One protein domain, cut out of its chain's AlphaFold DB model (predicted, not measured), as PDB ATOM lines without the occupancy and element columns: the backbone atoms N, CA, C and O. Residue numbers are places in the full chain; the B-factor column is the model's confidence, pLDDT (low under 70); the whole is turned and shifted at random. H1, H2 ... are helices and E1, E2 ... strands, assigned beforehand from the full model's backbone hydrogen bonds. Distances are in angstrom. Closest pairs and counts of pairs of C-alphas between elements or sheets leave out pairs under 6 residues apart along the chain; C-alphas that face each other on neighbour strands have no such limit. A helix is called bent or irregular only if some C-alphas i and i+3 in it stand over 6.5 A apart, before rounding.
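What this domain is: This is residues 2 to 90 of the 415 residues of the protein "Competence protein A" of Candidatus Hydrogenedentes bacterium ADurb.Bin179 (UniProt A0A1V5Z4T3). The long helix H1 stands at one end of a loose, drawn-out domain, H4 and H5 lie towards the other end, and between them is a small sheet of two parallel strands, E1 and E2, with H3 packed on E2. H4 and H5 are apart from each other, and residues 67 to 72 stick out. The printed part has 89 residues, with five named helices and two named strands in the order H1, E1, H2, H3, E2, H4, H5, and is mostly helix. It is loose, with a radius of gyration of the C-alphas of 15.6 A, and spans 44 by 34 by 19 A.

How they stand to each other: H1, residues 2 to 21, only just touches H3, residues 43 to 51, with 3 pairs of C-alphas within 8 A, made by its residue 9 alone; the closest C-alphas are those of Cys 9 and Leu 47, 7.3 A apart. E1, residues 30 to 33, and E2, residues 54 to 57, are parallel, with N 31 and O 54 at 2.8 A. With H2, residues 36 to 39, and H3 between them, they form a strand-helix-strand unit, two parallel neighbour strands joined through helices, with a right-handed crossover. The closest C-alphas of H3 and E2 are those of His 48 and Val 55, 5.6 A apart. H4, residues 68 to 75, is apart from H5, residues 81 to 88. Every O i to N i+4 pair is within hydrogen-bond range in H1, H3 and H5, H2 is too short for one, and H4 has 0 of 4 but 4 of 5 O i to N i+3 pairs.

Where its parts are: H1 runs 28.8 A from C-alpha 2 at (146.964, 160.406, 155.516). H3 measures 12.0 A, E1 9.9 A and E2 10.3 A. H4, 12.8 A, is irregular: C-alphas 69 and 72 are 8.0 A apart. H5, 10.4 A, ends at C-alpha 88, (126.934, 184.531, 134.856).

The domain as a whole: The C-alphas farthest apart are those of Ser 21 and Pro 68, 46.7 A. The printed part has no cut, no link is long, and no printed residue is under 70 in pLDDT.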
ATOM      1  N   GLY A   2     147.087 161.443 156.563       75.00
ATOM      2  CA  GLY A   2     146.964 160.406 155.516       75.00
ATOM      3  C   GLY A   2     145.670 159.576 155.548       75.00
ATOM      4  O   GLY A   2     145.074 159.346 154.503       75.00
ATOM      5  N   GLN A   3     145.162 159.227 156.738       84.38
ATOM      6  CA  GLN A   3     143.895 158.486 156.879       84.38
ATOM      7  C   GLN A   3     142.669 159.260 156.360       84.38
ATOM      8  O   GLN A   3     141.755 158.660 155.805       84.38
ATOM      9  N   VAL A   4     142.633 160.589 156.516       88.00
ATOM     10  CA  VAL A   4     141.511 161.427 156.045       88.00
ATOM     11  C   VAL A   4     141.549 161.562 154.522       88.00
ATOM     12  O   VAL A   4     140.522 161.436 153.865       88.00
ATOM     13  N   LEU A   5     142.744 161.743 153.959       87.44
ATOM     14  CA  LEU A   5     142.975 161.777 152.513       87.44
ATOM     15  C   LEU A   5     142.626 160.441 151.841       87.44
ATOM     16  O   LEU A   5     142.002 160.430 150.783       87.44
ATOM     17  N   GLN A   6     142.951 159.320 152.484       89.56
ATOM     18  CA  GLN A   6     142.574 157.993 152.004       89.56
ATOM     19  C   GLN A   6     141.055 157.777 152.049       89.56
ATOM     20  O   GLN A   6     140.482 157.259 151.094       89.56
ATOM     21  N   ARG A   7     140.378 158.233 153.116       92.75
ATOM     22  CA  ARG A   7     138.905 158.231 153.184       92.75
ATOM     23  C   ARG A   7     138.286 159.069 152.066       92.75
ATOM     24  O   ARG A   7     137.344 158.607 151.435       92.75
ATOM     25  N   LEU A   8     138.842 160.250 151.786       91.19
ATOM     26  CA  LEU A   8     138.405 161.102 150.677       91.19
ATOM     27  C   LEU A   8     138.562 160.391 149.326       91.19
ATOM     28  O   LEU A   8     137.625 160.389 148.537       91.19
ATOM     29  N   CYS A   9     139.705 159.747 149.075       91.56
ATOM     30  CA  CYS A   9     139.920 158.981 147.843       91.56
ATOM     31  C   CYS A   9     138.897 157.850 147.700       91.56
ATOM     32  O   CYS A   9     138.290 157.703 146.643       91.56
ATOM     33  N   ASN A  10     138.660 157.095 148.776       93.38
ATOM     34  CA  ASN A  10     137.680 156.010 148.773       93.38
ATOM     35  C   ASN A  10     136.261 156.520 148.479       93.38
ATOM     36  O   ASN A  10     135.524 155.874 147.735       93.38
ATOM     37  N   GLU A  11     135.881 157.683 149.015       94.94
ATOM     38  CA  GLU A  11     134.565 158.278 148.767       94.94
ATOM     39  C   GLU A  11     134.425 158.817 147.334       94.94
ATOM     40  O   GLU A  11     133.377 158.655 146.705       94.94
ATOM     41  N   ILE A  12     135.495 159.384 146.765       93.19
ATOM     42  CA  ILE A  12     135.533 159.795 145.352       93.19
ATOM     43  C   ILE A  12     135.366 158.571 144.440       93.19
ATOM     44  O   ILE A  12     134.522 158.581 143.544       93.19
ATOM     45  N   VAL A  13     136.111 157.489 144.694       92.00
ATOM     46  CA  VAL A  13     136.004 156.240 143.923       92.00
ATOM     47  C   VAL A  13     134.598 155.649 144.033       92.00
ATOM     48  O   VAL A  13     134.020 155.247 143.025       92.00
ATOM     49  N   ARG A  14     134.003 155.654 145.232       94.44
ATOM     50  CA  ARG A  14     132.612 155.233 145.441       94.44
ATOM     51  C   ARG A  14     131.629 156.082 144.630       94.44
ATOM     52  O   ARG A  14     130.737 155.525 143.993       94.44
ATOM     53  N   SER A  15     131.820 157.400 144.605       94.25
ATOM     54  CA  SER A  15     130.997 158.329 143.821       94.25
ATOM     55  C   SER A  15     131.098 158.054 142.318       94.25
ATOM     56  O   SER A  15     130.086 158.079 141.620       94.25
ATOM     57  N   PHE A  16     132.291 157.718 141.812       92.88
ATOM     58  CA  PHE A  16     132.472 157.311 140.415       92.88
ATOM     59  C   PHE A  16     131.773 155.990 140.097       92.88
ATOM     60  O   PHE A  16     131.125 155.884 139.055       92.88
ATOM     61  N   SER A  17     131.871 154.996 140.982       91.75
ATOM     62  CA  SER A  17     131.164 153.721 140.822       91.75
ATOM     63  C   SER A  17     129.648 153.915 140.793       91.75
ATOM     64  O   SER A  17     128.981 153.336 139.940       91.75
ATOM     65  N   TYR A  18     129.116 154.779 141.662       95.00
ATOM     66  CA  TYR A  18     127.698 155.135 141.667       95.00
ATOM     67  C   TYR A  18     127.280 155.880 140.392       95.00
ATOM     68  O   TYR A  18     126.285 155.531 139.767       95.00
ATOM     69  N   PHE A  19     128.061 156.869 139.947       94.19
ATOM     70  CA  PHE A  19     127.785 157.577 138.693       94.19
ATOM     71  C   PHE A  19     127.734 156.622 137.493       94.19
ATOM     72  O   PHE A  19     126.837 156.734 136.665       94.19
ATOM     73  N   ARG A  20     128.645 155.642 137.426       93.19
ATOM     74  CA  ARG A  20     128.668 154.618 136.367       93.19
ATOM     75  C   ARG A  20     127.468 153.670 136.403       93.19
ATOM     76  O   ARG A  20     127.126 153.123 135.362       93.19
ATOM     77  N   SER A  21     126.854 153.451 137.568       94.12
ATOM     78  CA  SER A  21     125.672 152.589 137.691       94.12
ATOM     79  C   SER A  21     124.364 153.292 137.312       94.12
ATOM     80  O   SER A  21     123.345 152.623 137.158       94.12
ATOM     81  N   LEU A  22     124.358 154.625 137.194       94.69
ATOM     82  CA  LEU A  22     123.167 155.377 136.798       94.69
ATOM     83  C   LEU A  22     122.904 155.240 135.286       94.69
ATOM     84  O   LEU A  22     123.854 155.163 134.503       94.69
ATOM     85  N   PRO A  23     121.632 155.265 134.838       90.50
ATOM     86  CA  PRO A  23     121.304 155.324 133.415       90.50
ATOM     87  C   PRO A  23     121.942 156.562 132.763       90.50
ATOM     88  O   PRO A  23     121.679 157.687 133.184       90.50
ATOM     89  N   GLY A  24     122.797 156.361 131.755       87.75
ATOM     90  CA  GLY A  24     123.582 157.437 131.125       87.75
ATOM     91  C   GLY A  24     124.933 157.738 131.794       87.75
ATOM     92  O   GLY A  24     125.624 158.668 131.378       87.75
ATOM     93  N   GLY A  25     125.333 156.961 132.804       88.62
ATOM     94  CA  GLY A  25     126.652 157.033 133.429       88.62
ATOM     95  C   GLY A  25     127.782 156.628 132.477       88.62
ATOM     96  O   GLY A  25     127.682 155.637 131.759       88.62
ATOM     97  N   GLY A  26     128.881 157.388 132.486       88.94
ATOM     98  CA  GLY A  26     130.048 157.169 131.622       88.94
ATOM     99  C   GLY A  26     131.369 157.033 132.385       88.94
ATOM    100  O   GLY A  26     131.426 157.129 133.615       88.94
ATOM    101  N   GLN A  27     132.465 156.821 131.653       88.62
ATOM    102  CA  GLN A  27     133.811 156.838 132.230       88.62
ATOM    103  C   GLN A  27     134.247 158.276 132.558       88.62
ATOM    104  O   GLN A  27     134.071 159.194 131.762       88.62
ATOM    105  N   VAL A  28     134.830 158.469 133.745       90.00
ATOM    106  CA  VAL A  28     135.417 159.748 134.171       90.00
ATOM    107  C   VAL A  28     136.868 159.811 133.693       90.00
ATOM    108  O   VAL A  28     137.677 158.975 134.094       90.00
ATOM    109  N   ASN A  29     137.186 160.803 132.857       89.75
ATOM    110  CA  ASN A  29     138.500 160.928 132.204       89.75
ATOM    111  C   ASN A  29     139.415 161.975 132.864       89.75
ATOM    112  O   ASN A  29     140.632 161.927 132.699       89.75
ATOM    113  N   ARG A  30     138.837 162.936 133.595       92.06
ATOM    114  CA  ARG A  30     139.555 164.035 134.253       92.06
ATOM    115  C   ARG A  30     138.848 164.430 135.542       92.06
ATOM    116  O   ARG A  30     137.621 164.474 135.586       92.06
ATOM    117  N   LEU A  31     139.632 164.807 136.547       92.75
ATOM    118  CA  LEU A  31     139.158 165.412 137.782       92.75
ATOM    119  C   LEU A  31     139.513 166.902 137.823       92.75
ATOM    120  O   LEU A  31     140.677 167.286 137.694       92.75
ATOM    121  N   ILE A  32     138.504 167.745 138.034       93.75
ATOM    122  CA  ILE A  32     138.673 169.189 138.215       93.75
ATOM    123  C   ILE A  32     138.383 169.520 139.679       93.75
ATOM    124  O   ILE A  32     137.295 169.245 140.177       93.75
ATOM    125  N   LEU A  33     139.363 170.095 140.373       93.00
ATOM    126  CA  LEU A  33     139.241 170.489 141.773       93.00
ATOM    127  C   LEU A  33     138.760 171.935 141.878       93.00
ATOM    128  O   LEU A  33     139.352 172.838 141.285       93.00
ATOM    129  N   THR A  34     137.717 172.142 142.678       93.25
ATOM    130  CA  THR A  34     137.102 173.448 142.948       93.25
ATOM    131  C   THR A  34     136.920 173.666 144.454       93.25
ATOM    132  O   THR A  34     136.894 172.708 145.228       93.25
ATOM    133  N   GLY A  35     136.726 174.916 144.882       89.94
ATOM    134  CA  GLY A  35     136.456 175.270 146.278       89.94
ATOM    135  C   GLY A  35     137.707 175.362 147.160       89.94
ATOM    136  O   GLY A  35     138.840 175.220 146.707       89.94
ATOM    137  N   GLY A  36     137.510 175.613 148.457       88.31
ATOM    138  CA  GLY A  36     138.617 175.871 149.389       88.31
ATOM    139  C   GLY A  36     139.525 174.665 149.658       88.31
ATOM    140  O   GLY A  36     140.717 174.846 149.894       88.31
ATOM    141  N   GLY A  37     138.990 173.442 149.566       87.75
ATOM    142  CA  GLY A  37     139.749 172.202 149.776       87.75
ATOM    143  C   GLY A  37     140.804 171.923 148.697       87.75
ATOM    144  O   GLY A  37     141.785 171.235 148.968       87.75
ATOM    145  N   ALA A  38     140.658 172.514 147.505       89.25
ATOM    146  CA  ALA A  38     141.626 172.395 146.414       89.25
ATOM    147  C   ALA A  38     142.979 173.068 146.728       89.25
ATOM    148  O   ALA A  38     143.986 172.738 146.108       89.25
ATOM    149  N   ARG A  39     143.020 173.973 147.720       87.56
ATOM    150  CA  ARG A  39     144.236 174.689 148.149       87.56
ATOM    151  C   ARG A  39     145.149 173.869 149.062       87.56
ATOM    152  O   ARG A  39     146.213 174.351 149.452       87.56
ATOM    153  N   LEU A  40     144.752 172.654 149.444       89.94
ATOM    154  CA  LEU A  40     145.587 171.808 150.290       89.94
ATOM    155  C   LEU A  40     146.913 171.494 149.577       89.94
ATOM    156  O   LEU A  40     146.938 171.019 148.441       89.94
ATOM    157  N   LYS A  41     148.034 171.742 150.260       88.56
ATOM    158  CA  LYS A  41     149.367 171.517 149.693       88.56
ATOM    159  C   LYS A  41     149.508 170.064 149.229       88.56
ATOM    160  O   LYS A  41     149.237 169.138 149.989       88.56
ATOM    161  N   ASN A  42     149.980 169.883 147.996       89.62
ATOM    162  CA  ASN A  42     150.237 168.578 147.380       89.62
ATOM    163  C   ASN A  42     148.997 167.677 147.175       89.62
ATOM    164  O   ASN A  42     149.143 166.470 146.986       89.62
ATOM    165  N   ILE A  43     147.780 168.235 147.179       91.19
ATOM    166  CA  ILE A  43     146.560 167.449 146.928       91.19
ATOM    167  C   ILE A  43     146.488 166.915 145.493       91.19
ATOM    168  O   ILE A  43     146.087 165.774 145.283       91.19
ATOM    169  N   VAL A  44     146.919 167.712 144.510       92.00
ATOM    170  CA  VAL A  44     146.854 167.344 143.088       92.00
ATOM    171  C   VAL A  44     147.739 166.131 142.777       92.00
ATOM    172  O   VAL A  44     147.193 165.146 142.280       92.00
ATOM    173  N   PRO A  45     149.047 166.115 143.116       92.19
ATOM    174  CA  PRO A  45     149.887 164.945 142.850       92.19
ATOM    175  C   PRO A  45     149.449 163.713 143.646       92.19
ATOM    176  O   PRO A  45     149.517 162.597 143.140       92.19
ATOM    177  N   TYR A  46     148.951 163.903 144.872       91.56
ATOM    178  CA  TYR A  46     148.429 162.805 145.684       91.56
ATOM    179  C   TYR A  46     147.221 162.124 145.022       91.56
ATOM    180  O   TYR A  46     147.208 160.904 144.871       91.56
ATOM    181  N   LEU A  47     146.232 162.907 144.584       91.31
ATOM    182  CA  LEU A  47     145.039 162.400 143.903       91.31
ATOM    183  C   LEU A  47     145.367 161.797 142.532       91.31
ATOM    184  O   LEU A  47     144.831 160.747 142.185       91.31
ATOM    185  N   HIS A  48     146.280 162.419 141.786       92.00
ATOM    186  CA  HIS A  48     146.762 161.900 140.507       92.00
ATOM    187  C   HIS A  48     147.381 160.504 140.663       92.00
ATOM    188  O   HIS A  48     147.017 159.582 139.935       92.00
ATOM    189  N   ASN A  49     148.254 160.316 141.657       91.38
ATOM    190  CA  ASN A  49     148.915 159.033 141.899       91.38
ATOM    191  C   ASN A  49     147.950 157.948 142.396       91.38
ATOM    192  O   ASN A  49     148.121 156.785 142.050       91.38
ATOM    193  N   GLN A  50     146.947 158.312 143.200       89.44
ATOM    194  CA  GLN A  50     145.966 157.353 143.724       89.44
ATOM    195  C   GLN A  50     144.939 156.910 142.679       89.44
ATOM    196  O   GLN A  50     144.496 155.767 142.702       89.44
ATOM    197  N   MET A  51     144.533 157.807 141.778       86.75
ATOM    198  CA  MET A  51     143.444 157.541 140.830       86.75
ATOM    199  C   MET A  51     143.916 157.272 139.398       86.75
ATOM    200  O   MET A  51     143.104 156.860 138.573       86.75
ATOM    201  N   GLY A  52     145.193 157.511 139.082       87.62
ATOM    202  CA  GLY A  52     145.758 157.271 137.750       87.62
ATOM    203  C   GLY A  52     145.116 158.108 136.637       87.62
ATOM    204  O   GLY A  52     145.118 157.691 135.483       87.62
ATOM    205  N   MET A  53     144.529 159.262 136.973       89.50
ATOM    206  CA  MET A  53     143.833 160.151 136.038       89.50
ATOM    207  C   MET A  53     144.303 161.595 136.190       89.50
ATOM    208  O   MET A  53     144.831 161.990 137.230       89.50
ATOM    209  N   GLU A  54     144.069 162.406 135.161       92.12
ATOM    210  CA  GLU A  54     144.460 163.812 135.156       92.12
ATOM    211  C   GLU A  54     143.668 164.604 136.209       92.12
ATOM    212  O   GLU A  54     142.442 164.705 136.133       92.12
ATOM    213  N   VAL A  55     144.375 165.198 137.176       93.44
ATOM    214  CA  VAL A  55     143.796 166.064 138.212       93.44
ATOM    215  C   VAL A  55     144.283 167.492 137.992       93.44
ATOM    216  O   VAL A  55     145.487 167.741 137.969       93.44
ATOM    217  N   LYS A  56     143.357 168.444 137.835       92.12
ATOM    218  CA  LYS A  56     143.662 169.867 137.612       92.12
ATOM    219  C   LYS A  56     142.879 170.758 138.568       92.12
ATOM    220  O   LYS A  56     141.724 170.484 138.874       92.12
ATOM    221  N   ILE A  57     143.498 171.849 139.012       91.50
ATOM    222  CA  ILE A  57     142.803 172.918 139.739       91.50
ATOM    223  C   ILE A  57     142.118 173.831 138.719       91.50
ATOM    224  O   ILE A  57     142.716 174.187 137.700       91.50
ATOM    225  N   VAL A  58     140.859 174.183 138.977       90.69
ATOM    226  CA  VAL A  58     140.087 175.094 138.124       90.69
ATOM    227  C   VAL A  58     140.669 176.511 138.145       90.69
ATOM    228  O   VAL A  58     141.009 177.035 139.203       90.69
ATOM    229  N   GLN A  59     140.732 177.157 136.980       89.62
ATOM    230  CA  GLN A  59     141.118 178.567 136.839       89.62
ATOM    231  C   GLN A  59     139.915 179.384 136.337       89.62
ATOM    232  O   GLN A  59     139.801 179.640 135.140       89.62
ATOM    233  N   PRO A  60     138.978 179.770 137.222       88.00
ATOM    234  CA  PRO A  60     137.714 180.386 136.813       88.00
ATOM    235  C   PRO A  60     137.871 181.829 136.316       88.00
ATOM    236  O   PRO A  60     137.021 182.315 135.580       88.00
ATOM    237  N   LEU A  61     138.956 182.511 136.693       87.81
ATOM    238  CA  LEU A  61     139.175 183.929 136.382       87.81
ATOM    239  C   LEU A  61     139.955 184.167 135.080       87.81
ATOM    240  O   LEU A  61     140.230 185.314 134.754       87.81
ATOM    241  N   LEU A  62     140.319 183.117 134.333       85.69
ATOM    242  CA  LEU A  62     141.214 183.234 133.171       85.69
ATOM    243  C   LEU A  62     140.661 184.168 132.078       85.69
ATOM    244  O   LEU A  62     141.426 184.878 131.439       85.69
ATOM    245  N   ASN A  63     139.334 184.215 131.923       84.62
ATOM    246  CA  ASN A  63     138.640 185.038 130.923       84.62
ATOM    247  C   ASN A  63     137.811 186.181 131.540       84.62
ATOM    248  O   ASN A  63     136.942 186.736 130.870       84.62
ATOM    249  N   VAL A  64     138.026 186.519 132.816       85.75
ATOM    250  CA  VAL A  64     137.217 187.520 133.531       85.75
ATOM    251  C   VAL A  64     138.095 188.694 133.943       85.75
ATOM    252  O   VAL A  64     139.100 188.521 134.628       85.75
ATOM    253  N   GLN A  65     137.698 189.908 133.562       87.88
ATOM    254  CA  GLN A  65     138.373 191.124 134.012       87.88
ATOM    255  C   GLN A  65     137.992 191.419 135.467       87.88
ATOM    256  O   GLN A  65     136.838 191.715 135.775       87.88
ATOM    257  N   VAL A  66     138.970 191.332 136.368       86.81
ATOM    258  CA  VAL A  66     138.785 191.606 137.798       86.81
ATOM    259  C   VAL A  66     139.140 193.064 138.078       86.81
ATOM    260  O   VAL A  66     140.254 193.498 137.796       86.81
ATOM    261  N   LYS A  67     138.192 193.826 138.632       90.44
ATOM    262  CA  LYS A  67     138.418 195.212 139.070       90.44
ATOM    263  C   LYS A  67     139.315 195.266 140.321       90.44
ATOM    264  O   LYS A  67     139.255 194.330 141.120       90.44
ATOM    265  N   PRO A  68     140.065 196.364 140.546       84.06
ATOM    266  CA  PRO A  68     140.980 196.503 141.688       84.06
ATOM    267  C   PRO A  68     140.289 196.348 143.056       84.06
ATOM    268  O   PRO A  68     140.846 195.786 143.992       84.06
ATOM    269  N   GLU A  69     139.014 196.736 143.153       86.56
ATOM    270  CA  GLU A  69     138.182 196.560 144.356       86.56
ATOM    271  C   GLU A  69     137.973 195.083 144.756       86.56
ATOM    272  O   GLU A  69     137.660 194.785 145.908       86.56
ATOM    273  N   ALA A  70     138.163 194.146 143.820       83.44
ATOM    274  CA  ALA A  70     137.941 192.711 143.993       83.44
ATOM    275  C   ALA A  70     139.236 191.872 143.902       83.44
ATOM    276  O   ALA A  70     139.182 190.653 143.722       83.44
ATOM    277  N   GLU A  71     140.413 192.490 144.060       83.69
ATOM    278  CA  GLU A  71     141.725 191.818 143.985       83.69
ATOM    279  C   GLU A  71     141.910 190.677 144.994       83.69
ATOM    280  O   GLU A  71     142.666 189.734 144.752       83.69
ATOM    281  N   SER A  72     141.184 190.704 146.115       84.69
ATOM    282  CA  SER A  72     141.218 189.644 147.131       84.69
ATOM    283  C   SER A  72     140.869 188.259 146.566       84.69
ATOM    284  O   SER A  72     141.395 187.254 147.050       84.69
ATOM    285  N   ILE A  73     140.058 188.202 145.504       84.75
ATOM    286  CA  ILE A  73     139.616 186.965 144.847       84.75
ATOM    287  C   ILE A  73     140.769 186.296 144.082       84.75
ATOM    288  O   ILE A  73     140.828 185.068 144.014       84.75
ATOM    289  N   GLN A  74     141.749 187.065 143.593       84.19
ATOM    290  CA  GLN A  74     142.921 186.515 142.897       84.19
ATOM    291  C   GLN A  74     143.787 185.631 143.809       84.19
ATOM    292  O   GLN A  74     144.488 184.746 143.325       84.19
ATOM    293  N   LYS A  75     143.712 185.817 145.136       86.19
ATOM    294  CA  LYS A  75     144.431 184.982 146.116       86.19
ATOM    295  C   LYS A  75     143.829 183.580 146.268       86.19
ATOM    296  O   LYS A  75     144.517 182.680 146.748       86.19
ATOM    297  N   CYS A  76     142.544 183.414 145.948       85.69
ATOM    298  CA  CYS A  76     141.783 182.170 146.121       85.69
ATOM    299  C   CYS A  76     140.798 181.965 144.952       85.69
ATOM    300  O   CYS A  76     139.581 181.928 145.176       85.69
ATOM    301  N   PRO A  77     141.283 181.845 143.704       88.06
ATOM    302  CA  PRO A  77     140.410 181.796 142.538       88.06
ATOM    303  C   PRO A  77     139.479 180.576 142.572       88.06
ATOM    304  O   PRO A  77     138.328 180.675 142.157       88.06
ATOM    305  N   GLU A  78     139.897 179.451 143.154       88.56
ATOM    306  CA  GLU A  78     139.136 178.193 143.182       88.56
ATOM    307  C   GLU A  78     137.821 178.298 143.968       88.56
ATOM    308  O   GLU A  78     136.889 177.529 143.729       88.56
ATOM    309  N   GLN A  79     137.735 179.236 144.914       89.31
ATOM    310  CA  GLN A  79     136.539 179.468 145.731       89.31
ATOM    311  C   GLN A  79     135.479 180.296 144.995       89.31
ATOM    312  O   GLN A  79     134.301 180.237 145.340       89.31
ATOM    313  N   SER A  80     135.879 181.035 143.957       88.94
ATOM    314  CA  SER A  80     134.997 181.955 143.232       88.94
ATOM    315  C   SER A  80     134.028 181.265 142.268       88.94
ATOM    316  O   SER A  80     133.095 181.905 141.801       88.94
ATOM    317  N   VAL A  81     134.196 179.966 142.001       91.38
ATOM    318  CA  VAL A  81     133.443 179.219 140.973       91.38
ATOM    319  C   VAL A  81     131.927 179.338 141.149       91.38
ATOM    320  O   VAL A  81     131.220 179.611 140.183       91.38
ATOM    321  N   VAL A  82     131.419 179.170 142.375       90.56
ATOM    322  CA  VAL A  82     129.970 179.211 142.647       90.56
ATOM    323  C   VAL A  82     129.426 180.630 142.497       90.56
ATOM    324  O   VAL A  82     128.407 180.834 141.841       90.56
ATOM    325  N   ALA A  83     130.120 181.621 143.063       89.56
ATOM    326  CA  ALA A  83     129.722 183.023 142.966       89.56
ATOM    327  C   ALA A  83     129.764 183.525 141.513       89.56
ATOM    328  O   ALA A  83     128.838 184.199 141.068       89.56
ATOM    329  N   LEU A  84     130.797 183.138 140.757       89.62
ATOM    330  CA  LEU A  84     130.923 183.442 139.336       89.62
ATOM    331  C   LEU A  84     129.794 182.793 138.529       89.62
ATOM    332  O   LEU A  84     129.181 183.468 137.712       89.62
ATOM    333  N   GLY A  85     129.459 181.526 138.794       89.00
ATOM    334  CA  GLY A  85     128.329 180.851 138.147       89.00
ATOM    335  C   GLY A  85     126.988 181.547 138.402       89.00
ATOM    336  O   GLY A  85     126.197 181.723 137.477       89.00
ATOM    337  N   MET A  86     126.754 182.017 139.632       89.06
ATOM    338  CA  MET A  86     125.558 182.800 139.969       89.06
ATOM    339  C   MET A  86     125.529 184.158 139.259       89.06
ATOM    340  O   MET A  86     124.467 184.587 138.823       89.06
ATOM    341  N   ALA A  87     126.678 184.821 139.114       88.94
ATOM    342  CA  ALA A  87     126.774 186.085 138.390       88.94
ATOM    343  C   ALA A  87     126.564 185.911 136.875       88.94
ATOM    344  O   ALA A  87     125.866 186.714 136.261       88.94
ATOM    345  N   LEU A  88     127.111 184.844 136.279       87.81
ATOM    346  CA  LEU A  88     126.934 184.531 134.856       87.81
ATOM    347  C   LEU A  88     125.461 184.330 134.487       87.81
ATOM    348  O   LEU A  88     125.043 184.737 133.406       87.81
ATOM    349  N   ARG A  89     124.652 183.802 135.412       87.56
ATOM    350  CA  ARG A  89     123.201 183.648 135.234       87.56
ATOM    351  C   ARG A  89     122.454 184.976 135.036       87.56
ATOM    352  O   ARG A  89     121.356 184.970 134.495       87.56
ATOM    353  N   CYS A  90     123.026 186.103 135.460       84.44
ATOM    354  CA  CYS A  90     122.438 187.429 135.247       84.44
ATOM    355  C   CYS A  90     122.798 188.045 133.887       84.44
ATOM    356  O   CYS A  90     122.199 189.050 133.512       84.44
TER     357      CYS A  90